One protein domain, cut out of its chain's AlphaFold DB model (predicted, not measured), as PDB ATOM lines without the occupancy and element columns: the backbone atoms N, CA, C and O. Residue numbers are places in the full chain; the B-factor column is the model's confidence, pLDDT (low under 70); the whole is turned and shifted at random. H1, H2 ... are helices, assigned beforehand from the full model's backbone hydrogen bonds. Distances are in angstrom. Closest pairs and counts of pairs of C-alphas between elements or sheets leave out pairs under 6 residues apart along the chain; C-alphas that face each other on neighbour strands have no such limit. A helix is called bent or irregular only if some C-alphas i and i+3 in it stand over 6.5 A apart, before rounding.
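This is residues 260 to 319 of the 320 residues of an uncharacterized protein of Sphingobacteriaceae bacterium (UniProt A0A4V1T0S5). Five short helices form a loose, elongated chain: H1 packs on H4 in the middle, a helical hairpin of H2 and H3 makes one end, and H5 leads away to the other end, where residues 312 to 319 stick out. From H1 the backbone goes out to the hairpin, folds back to H4 beside H1, then turns off into H5. The printed part has 60 residues with five named helices, H1 to H5 in order, and no named strand; its class is all helix. It is loose, with a radius of gyration of the C-alphas of 13.2 A, and spans 39 by 22 by 14 A.

H1, residues 260 to 267, touches H4, residues 294 to 304, at a steep tilt of 39 degrees, opposite ways; their closest C-alphas, of Ala 263 and Ala 303, are 4.9 A apart. H2, residues 270 to 276, is apart from H1. H2 and H3, residues 278 to 290, form a hairpin and touch at a shallow tilt of 22 degrees, closest at the C-alphas of Ser 270 and Ile 284, 5.1 A. H3 and H4 are close but not clearly touching, the closest C-alphas, of Tyr 290 and Tyr 296, being 6.4 A apart. H4 and H5, residues 308 to 317, only just touch, only at the corner, with 3 pairs of C-alphas within 8 A, the closest those of Leu 302 and Ile 308 at 4.8 A. Every O i to N i+4 pair is within hydrogen-bond range in H1, H2, H4 and H5; in H3 it is 3 of 9, beside 7 of 10 O i to N i+3 pairs.

H1 begins at C-alpha 260, (-20.283, -13.974, 29.220), and is 10.1 A long; H2 is 10.3 A. H3 is 18.9 A long and irregular, with C-alphas 279 and 282 7.9 A apart. H4 is 15.1 A long from C-alpha 294, (-14.818, -29.543, 15.471). H5 is 14.3 A long and ends at C-alpha 317, (-37.125, -28.690, 18.685).

The two C-alphas farthest apart, of Glu 279 and Glu 318, are 40.5 A apart. The printed part has no cut, and the four links between helices are tight. Mean pLDDT of the printed part is 71.9, with 22 residues under 70, among them 260 to 266 and 272 to 280.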
ATOM      1  N   SER A 260     -21.684 -13.915  28.751       52.56
ATOM      2  CA  SER A 260     -20.283 -13.974  29.220       52.56
ATOM      3  C   SER A 260     -19.854 -15.355  29.671       52.56
ATOM      4  O   SER A 260     -18.727 -15.735  29.399       52.56
ATOM      5  N   GLN A 261     -20.690 -16.107  30.383       58.78
ATOM      6  CA  GLN A 261     -20.243 -17.375  30.960       58.78
ATOM      7  C   GLN A 261     -19.905 -18.408  29.868       58.78
ATOM      8  O   GLN A 261     -18.765 -18.874  29.864       58.78
ATOM      9  N   PRO A 262     -20.786 -18.700  28.886       61.88
ATOM     10  CA  PRO A 262     -20.421 -19.535  27.743       61.88
ATOM     11  C   PRO A 262     -19.257 -18.967  26.930       61.88
ATOM     12  O   PRO A 262     -18.355 -19.715  26.574       61.88
ATOM     13  N   ALA A 263     -19.227 -17.656  26.662       62.03
ATOM     14  CA  ALA A 263     -18.174 -17.048  25.848       62.03
ATOM     15  C   ALA A 263     -16.797 -17.065  26.540       62.03
ATOM     16  O   ALA A 263     -15.794 -17.396  25.908       62.03
ATOM     17  N   LEU A 264     -16.727 -16.759  27.838       63.81
ATOM     18  CA  LEU A 264     -15.503 -16.807  28.646       63.81
ATOM     19  C   LEU A 264     -15.002 -18.248  28.787       63.81
ATOM     20  O   LEU A 264     -13.810 -18.497  28.617       63.81
ATOM     21  N   ILE A 265     -15.903 -19.203  29.041       67.38
ATOM     22  CA  ILE A 265     -15.560 -20.627  29.159       67.38
ATOM     23  C   ILE A 265     -15.131 -21.202  27.801       67.38
ATOM     24  O   ILE A 265     -14.169 -21.961  27.734       67.38
ATOM     25  N   ALA A 266     -15.789 -20.822  26.706       69.75
ATOM     26  CA  ALA A 266     -15.430 -21.282  25.368       69.75
ATOM     27  C   ALA A 266     -14.117 -20.673  24.852       69.75
ATOM     28  O   ALA A 266     -13.437 -21.260  24.010       69.75
ATOM     29  N   ASN A 267     -13.747 -19.487  25.339       72.12
ATOM     30  CA  ASN A 267     -12.471 -18.864  25.007       72.12
ATOM     31  C   ASN A 267     -11.326 -19.293  25.928       72.12
ATOM     32  O   ASN A 267     -10.171 -19.086  25.554       72.12
ATOM     33  N   MET A 268     -11.605 -19.953  27.059       72.00
ATOM     34  CA  MET A 268     -10.569 -20.594  27.870       72.00
ATOM     35  C   MET A 268      -9.822 -21.656  27.067       72.00
ATOM     36  O   MET A 268     -10.407 -22.516  26.417       72.00
ATOM     37  N   ASN A 269      -8.495 -21.590  27.118       76.62
ATOM     38  CA  ASN A 269      -7.620 -22.565  26.492       76.62
ATOM     39  C   ASN A 269      -6.427 -22.864  27.398       76.62
ATOM     40  O   ASN A 269      -6.161 -22.164  28.377       76.62
ATOM     41  N   SER A 270      -5.671 -23.887  27.021       77.38
ATOM     42  CA  SER A 270      -4.472 -24.349  27.717       77.38
ATOM     43  C   SER A 270      -3.472 -23.228  28.047       77.38
ATOM     44  O   SER A 270      -2.820 -23.271  29.090       77.38
ATOM     45  N   SER A 271      -3.336 -22.224  27.175       72.75
ATOM     46  CA  SER A 271      -2.434 -21.077  27.362       72.75
ATOM     47  C   SER A 271      -3.001 -20.053  28.350       72.75
ATOM     48  O   SER A 271      -2.302 -19.598  29.255       72.75
ATOM     49  N   LEU A 272      -4.291 -19.735  28.235       69.75
ATOM     50  CA  LEU A 272      -4.978 -18.785  29.103       69.75
ATOM     51  C   LEU A 272      -5.149 -19.321  30.524       69.75
ATOM     52  O   LEU A 272      -4.957 -18.558  31.463       69.75
ATOM     53  N   ILE A 273      -5.402 -20.623  30.698       67.06
ATOM     54  CA  ILE A 273      -5.426 -21.263  32.022       67.06
ATOM     55  C   ILE A 273      -4.058 -21.104  32.692       67.06
ATOM     56  O   ILE A 273      -3.979 -20.598  33.804       67.06
ATOM     57  N   LYS A 274      -2.958 -21.414  31.990       67.69
ATOM     58  CA  LYS A 274      -1.597 -21.214  32.525       67.69
ATOM     59  C   LYS A 274      -1.293 -19.762  32.895       67.69
ATOM     60  O   LYS A 274      -0.509 -19.530  33.808       67.69
ATOM     61  N   LYS A 275      -1.848 -18.801  32.153       55.78
ATOM     62  CA  LYS A 275      -1.540 -17.375  32.305       55.78
ATOM     63  C   LYS A 275      -2.407 -16.677  33.355       55.78
ATOM     64  O   LYS A 275      -1.915 -15.772  34.017       55.78
ATOM     65  N   LEU A 276      -3.679 -17.054  33.464       52.56
ATOM     66  CA  LEU A 276      -4.682 -16.321  34.240       52.56
ATOM     67  C   LEU A 276      -5.185 -17.091  35.463       52.56
ATOM     68  O   LEU A 276      -5.579 -16.451  36.431       52.56
ATOM     69  N   ILE A 277      -5.191 -18.429  35.420       59.78
ATOM     70  CA  ILE A 277      -5.721 -19.293  36.491       59.78
ATOM     71  C   ILE A 277      -4.835 -20.557  36.634       59.78
ATOM     72  O   ILE A 277      -5.297 -21.681  36.394       59.78
ATOM     73  N   PRO A 278      -3.525 -20.408  36.931       53.88
ATOM     74  CA  PRO A 278      -2.572 -21.521  36.952       53.88
ATOM     75  C   PRO A 278      -2.902 -22.602  37.991       53.88
ATOM     76  O   PRO A 278      -2.503 -23.750  37.811       53.88
ATOM     77  N   GLU A 279      -3.668 -22.280  39.035       48.75
ATOM     78  CA  GLU A 279      -4.200 -23.235  40.016       48.75
ATOM     79  C   GLU A 279      -5.156 -24.274  39.404       48.75
ATOM     80  O   GLU A 279      -5.370 -25.337  39.982       48.75
ATOM     81  N   CYS A 280      -5.693 -24.015  38.208       61.84
ATOM     82  CA  CYS A 280      -6.491 -24.964  37.435       61.84
ATOM     83  C   CYS A 280      -5.647 -25.750  36.416       61.84
ATOM     84  O   CYS A 280      -6.183 -26.244  35.423       61.84
ATOM     85  N   SER A 281      -4.331 -25.892  36.622       71.38
ATOM     86  CA  SER A 281      -3.433 -26.577  35.679       71.38
ATOM     87  C   SER A 281      -3.852 -28.011  35.354       71.38
ATOM     88  O   SER A 281      -3.649 -28.473  34.231       71.38
ATOM     89  N   ASP A 282      -4.491 -28.701  36.298       73.06
ATOM     90  CA  ASP A 282      -5.004 -30.059  36.099       73.06
ATOM     91  C   ASP A 282      -6.133 -30.117  35.062       73.06
ATOM     92  O   ASP A 282      -6.349 -31.162  34.443       73.06
ATOM     93  N   ALA A 283      -6.813 -28.990  34.816       71.00
ATOM     94  CA  ALA A 283      -7.829 -28.861  33.781       71.00
ATOM     95  C   ALA A 283      -7.221 -28.844  32.366       71.00
ATOM     96  O   ALA A 283      -7.879 -29.251  31.410       71.00
ATOM     97  N   ILE A 284      -5.953 -28.432  32.215       79.00
ATOM     98  CA  ILE A 284      -5.290 -28.241  30.911       79.00
ATOM     99  C   ILE A 284      -5.335 -29.514  30.063       79.00
ATOM    100  O   ILE A 284      -5.536 -29.432  28.856       79.00
ATOM    101  N   LYS A 285      -5.171 -30.694  30.674       79.94
ATOM    102  CA  LYS A 285      -5.201 -31.971  29.938       79.94
ATOM    103  C   LYS A 285      -6.555 -32.229  29.268       79.94
ATOM    104  O   LYS A 285      -6.581 -32.776  28.173       79.94
ATOM    105  N   TYR A 286      -7.647 -31.782  29.888       77.38
ATOM    106  CA  TYR A 286      -8.992 -31.904  29.332       77.38
ATOM    107  C   TYR A 286      -9.230 -30.865  28.235       77.38
ATOM    108  O   TYR A 286      -9.760 -31.204  27.186       77.38
ATOM    109  N   PHE A 287      -8.762 -29.625  28.412       76.31
ATOM    110  CA  PHE A 287      -8.858 -28.608  27.357       76.31
ATOM    111  C   PHE A 287      -8.050 -28.995  26.112       76.31
ATOM    112  O   PHE A 287      -8.574 -28.914  25.008       76.31
ATOM    113  N   LYS A 288      -6.824 -29.513  26.272       80.38
ATOM    114  CA  LYS A 288      -5.992 -29.983  25.148       80.38
ATOM    115  C   LYS A 288      -6.633 -31.092  24.320       80.38
ATOM    116  O   LYS A 288      -6.362 -31.188  23.129       80.38
ATOM    117  N   GLN A 289      -7.445 -31.942  24.945       82.31
ATOM    118  CA  GLN A 289      -8.115 -33.042  24.256       82.31
ATOM    119  C   GLN A 289      -9.169 -32.538  23.261       82.31
ATOM    120  O   GLN A 289      -9.363 -33.158  22.220       82.31
ATOM    121  N   TYR A 290      -9.825 -31.418  23.572       78.38
ATOM    122  CA  TYR A 290     -10.961 -30.908  22.805       78.38
ATOM    123  C   TYR A 290     -10.693 -29.559  22.123       78.38
ATOM    124  O   TYR A 290     -11.528 -29.109  21.352       78.38
ATOM    125  N   GLU A 291      -9.539 -28.913  22.344       78.88
ATOM    126  CA  GLU A 291      -9.254 -27.566  21.811       78.88
ATOM    127  C   GLU A 291      -9.307 -27.483  20.277       78.88
ATOM    128  O   GLU A 291      -9.626 -26.423  19.741       78.88
ATOM    129  N   ASN A 292      -9.061 -28.606  19.593       81.19
ATOM    130  CA  ASN A 292      -9.139 -28.738  18.136       81.19
ATOM    131  C   ASN A 292     -10.340 -29.578  17.662       81.19
ATOM    132  O   ASN A 292     -10.455 -29.853  16.470       81.19
ATOM    133  N   ASP A 293     -11.220 -30.012  18.567       86.81
ATOM    134  CA  ASP A 293     -12.413 -30.782  18.210       86.81
ATOM    135  C   ASP A 293     -13.413 -29.888  17.456       86.81
ATOM    136  O   ASP A 293     -13.743 -28.785  17.901       86.81
ATOM    137  N   GLU A 294     -13.923 -30.348  16.312       87.38
ATOM    138  CA  GLU A 294     -14.818 -29.543  15.471       87.38
ATOM    139  C   GLU A 294     -16.118 -29.134  16.176       87.38
ATOM    140  O   GLU A 294     -16.617 -28.025  15.953       87.38
ATOM    141  N   LYS A 295     -16.668 -29.985  17.054       83.62
ATOM    142  CA  LYS A 295     -17.875 -29.667  17.831       83.62
ATOM    143  C   LYS A 295     -17.564 -28.604  18.875       83.62
ATOM    144  O   LYS A 295     -18.362 -27.683  19.047       83.62
ATOM    145  N   TYR A 296     -16.400 -28.684  19.515       83.00
ATOM    146  CA  TYR A 296     -15.938 -27.658  20.449       83.00
ATOM    147  C   TYR A 296     -15.653 -26.320  19.745       83.00
ATOM    148  O   TYR A 296     -16.085 -25.268  20.213       83.00
ATOM    149  N   LEU A 297     -15.027 -26.339  18.565       84.94
ATOM    150  CA  LEU A 297     -14.803 -25.144  17.743       84.94
ATOM    151  C   LEU A 297     -16.115 -24.533  17.225       84.94
ATOM    152  O   LEU A 297     -16.240 -23.309  17.122       84.94
ATOM    153  N   LYS A 298     -17.117 -25.360  16.905       86.56
ATOM    154  CA  LYS A 298     -18.474 -24.902  16.573       86.56
ATOM    155  C   LYS A 298     -19.147 -24.256  17.787       86.56
ATOM    156  O   LYS A 298     -19.622 -23.131  17.666       86.56
ATOM    157  N   TYR A 299     -19.118 -24.914  18.949       83.81
ATOM    158  CA  TYR A 299     -19.618 -24.370  20.217       83.81
ATOM    159  C   TYR A 299     -18.973 -23.018  20.541       83.81
ATOM    160  O   TYR A 299     -19.669 -22.052  20.835       83.81
ATOM    161  N   LYS A 300     -17.649 -22.913  20.395       80.50
ATOM    162  CA  LYS A 300     -16.898 -21.680  20.637       80.50
ATOM    163  C   LYS A 300     -17.295 -20.538  19.710       80.50
ATOM    164  O   LYS A 300     -17.466 -19.414  20.184       80.50
ATOM    165  N   ARG A 301     -17.458 -20.807  18.411       82.94
ATOM    166  CA  ARG A 301     -17.941 -19.807  17.446       82.94
ATOM    167  C   ARG A 301     -19.333 -19.306  17.825       82.94
ATOM    168  O   ARG A 301     -19.506 -18.101  17.940       82.94
ATOM    169  N   LEU A 302     -20.258 -20.223  18.111       79.06
ATOM    170  CA  LEU A 302     -21.634 -19.901  18.503       79.06
ATOM    171  C   LEU A 302     -21.707 -19.127  19.828       79.06
ATOM    172  O   LEU A 302     -22.467 -18.172  19.940       79.06
ATOM    173  N   ALA A 303     -20.896 -19.497  20.823       77.62
ATOM    174  CA  ALA A 303     -20.827 -18.792  22.102       77.62
ATOM    175  C   ALA A 303     -20.225 -17.384  21.957       77.62
ATOM    176  O   ALA A 303     -20.683 -16.452  22.608       77.62
ATOM    177  N   THR A 304     -19.225 -17.214  21.086       71.12
ATOM    178  CA  THR A 304     -18.595 -15.906  20.824       71.12
ATOM    179  C   THR A 304     -19.510 -14.989  20.010       71.12
ATOM    180  O   THR A 304     -19.509 -13.783  20.230       71.12
ATOM    181  N   SER A 305     -20.316 -15.548  19.102       75.00
ATOM    182  CA  SER A 305     -21.304 -14.800  18.319       75.00
ATOM    183  C   SER A 305     -22.641 -14.598  19.039       75.00
ATOM    184  O   SER A 305     -23.541 -14.003  18.459       75.00
ATOM    185  N   GLY A 306     -22.800 -15.118  20.262       67.19
ATOM    186  CA  GLY A 306     -24.037 -15.008  21.040       67.19
ATOM    187  C   GLY A 306     -25.213 -15.852  20.533       67.19
ATOM    188  O   GLY A 306     -26.315 -15.640  21.008       67.19
ATOM    189  N   LEU A 307     -24.987 -16.809  19.621       77.31
ATOM    190  CA  LEU A 307     -26.029 -17.611  18.944       77.31
ATOM    191  C   LEU A 307     -26.213 -19.022  19.534       77.31
ATOM    192  O   LEU A 307     -26.818 -19.910  18.927       77.31
ATOM    193  N   ILE A 308     -25.571 -19.302  20.670       76.94
ATOM    194  CA  ILE A 308     -25.505 -20.661  21.220       76.94
ATOM    195  C   ILE A 308     -26.852 -21.148  21.763       76.94
ATOM    196  O   ILE A 308     -27.131 -22.346  21.721       76.94
ATOM    197  N   TYR A 309     -27.690 -20.241  22.260       67.25
ATOM    198  CA  TYR A 309     -28.976 -20.596  22.851       67.25
ATOM    199  C   TYR A 309     -30.017 -20.893  21.771       67.25
ATOM    200  O   TYR A 309     -30.734 -21.883  21.882       67.25
ATOM    201  N   GLU A 310     -30.023 -20.116  20.694       77.56
ATOM    202  CA  GLU A 310     -30.832 -20.315  19.492       77.56
ATOM    203  C   GLU A 310     -30.525 -21.677  18.864       77.56
ATOM    204  O   GLU A 310     -31.431 -22.473  18.634       77.56
ATOM    205  N   TYR A 311     -29.236 -22.005  18.716       76.44
ATOM    206  CA  TYR A 311     -28.806 -23.311  18.218       76.44
ATOM    207  C   TYR A 311     -29.311 -24.478  19.080       76.44
ATOM    208  O   TYR A 311     -29.691 -25.525  18.551       76.44
ATOM    209  N   PHE A 312     -29.308 -24.336  20.411       74.62
ATOM    210  CA  PHE A 312     -29.850 -25.372  21.290       74.62
ATOM    211  C   PHE A 312     -31.365 -25.478  21.174       74.62
ATOM    212  O   PHE A 312     -31.866 -26.594  21.094       74.62
ATOM    213  N   VAL A 313     -32.083 -24.357  21.125       71.62
ATOM    214  CA  VAL A 313     -33.542 -24.345  20.956       71.62
ATOM    215  C   VAL A 313     -33.946 -25.042  19.655       71.62
ATOM    216  O   VAL A 313     -34.799 -25.924  19.695       71.62
ATOM    217  N   GLU A 314     -33.287 -24.732  18.538       74.06
ATOM    218  CA  GLU A 314     -33.524 -25.392  17.246       74.06
ATOM    219  C   GLU A 314     -33.240 -26.898  17.316       74.06
ATOM    220  O   GLU A 314     -34.065 -27.712  16.908       74.06
ATOM    221  N   LYS A 315     -32.108 -27.298  17.907       74.62
ATOM    222  CA  LYS A 315     -31.752 -28.718  18.041       74.62
ATOM    223  C   LYS A 315     -32.689 -29.495  18.960       74.62
ATOM    224  O   LYS A 315     -32.993 -30.649  18.671       74.62
ATOM    225  N   PHE A 316     -33.135 -28.892  20.059       64.69
ATOM    226  CA  PHE A 316     -34.117 -29.513  20.942       64.69
ATOM    227  C   PHE A 316     -35.470 -29.642  20.241       64.69
ATOM    228  O   PHE A 316     -36.083 -30.696  20.354       64.69
ATOM    229  N   ALA A 317     -35.890 -28.638  19.466       60.06
ATOM    230  CA  ALA A 317     -37.125 -28.690  18.685       60.06
ATOM    231  C   ALA A 317     -37.099 -29.755  17.573       60.06
ATOM    232  O   ALA A 317     -38.129 -30.346  17.301       60.06
ATOM    233  N   GLU A 318     -35.943 -30.051  16.972       62.12
ATOM    234  CA  GLU A 318     -35.782 -31.155  16.004       62.12
ATOM    235  C   GLU A 318     -35.858 -32.558  16.642       62.12
ATOM    236  O   GLU A 318     -35.941 -33.559  15.929       62.12
ATOM    237  N   THR A 319     -35.758 -32.651  17.972       52.12
ATOM    238  CA  THR A 319     -35.745 -33.927  18.709       52.12
ATOM    239  C   THR A 319     -37.134 -34.300  19.259       52.12
ATOM    240  O   THR A 319     -37.295 -35.386  19.818       52.12
TER     241      THR A 319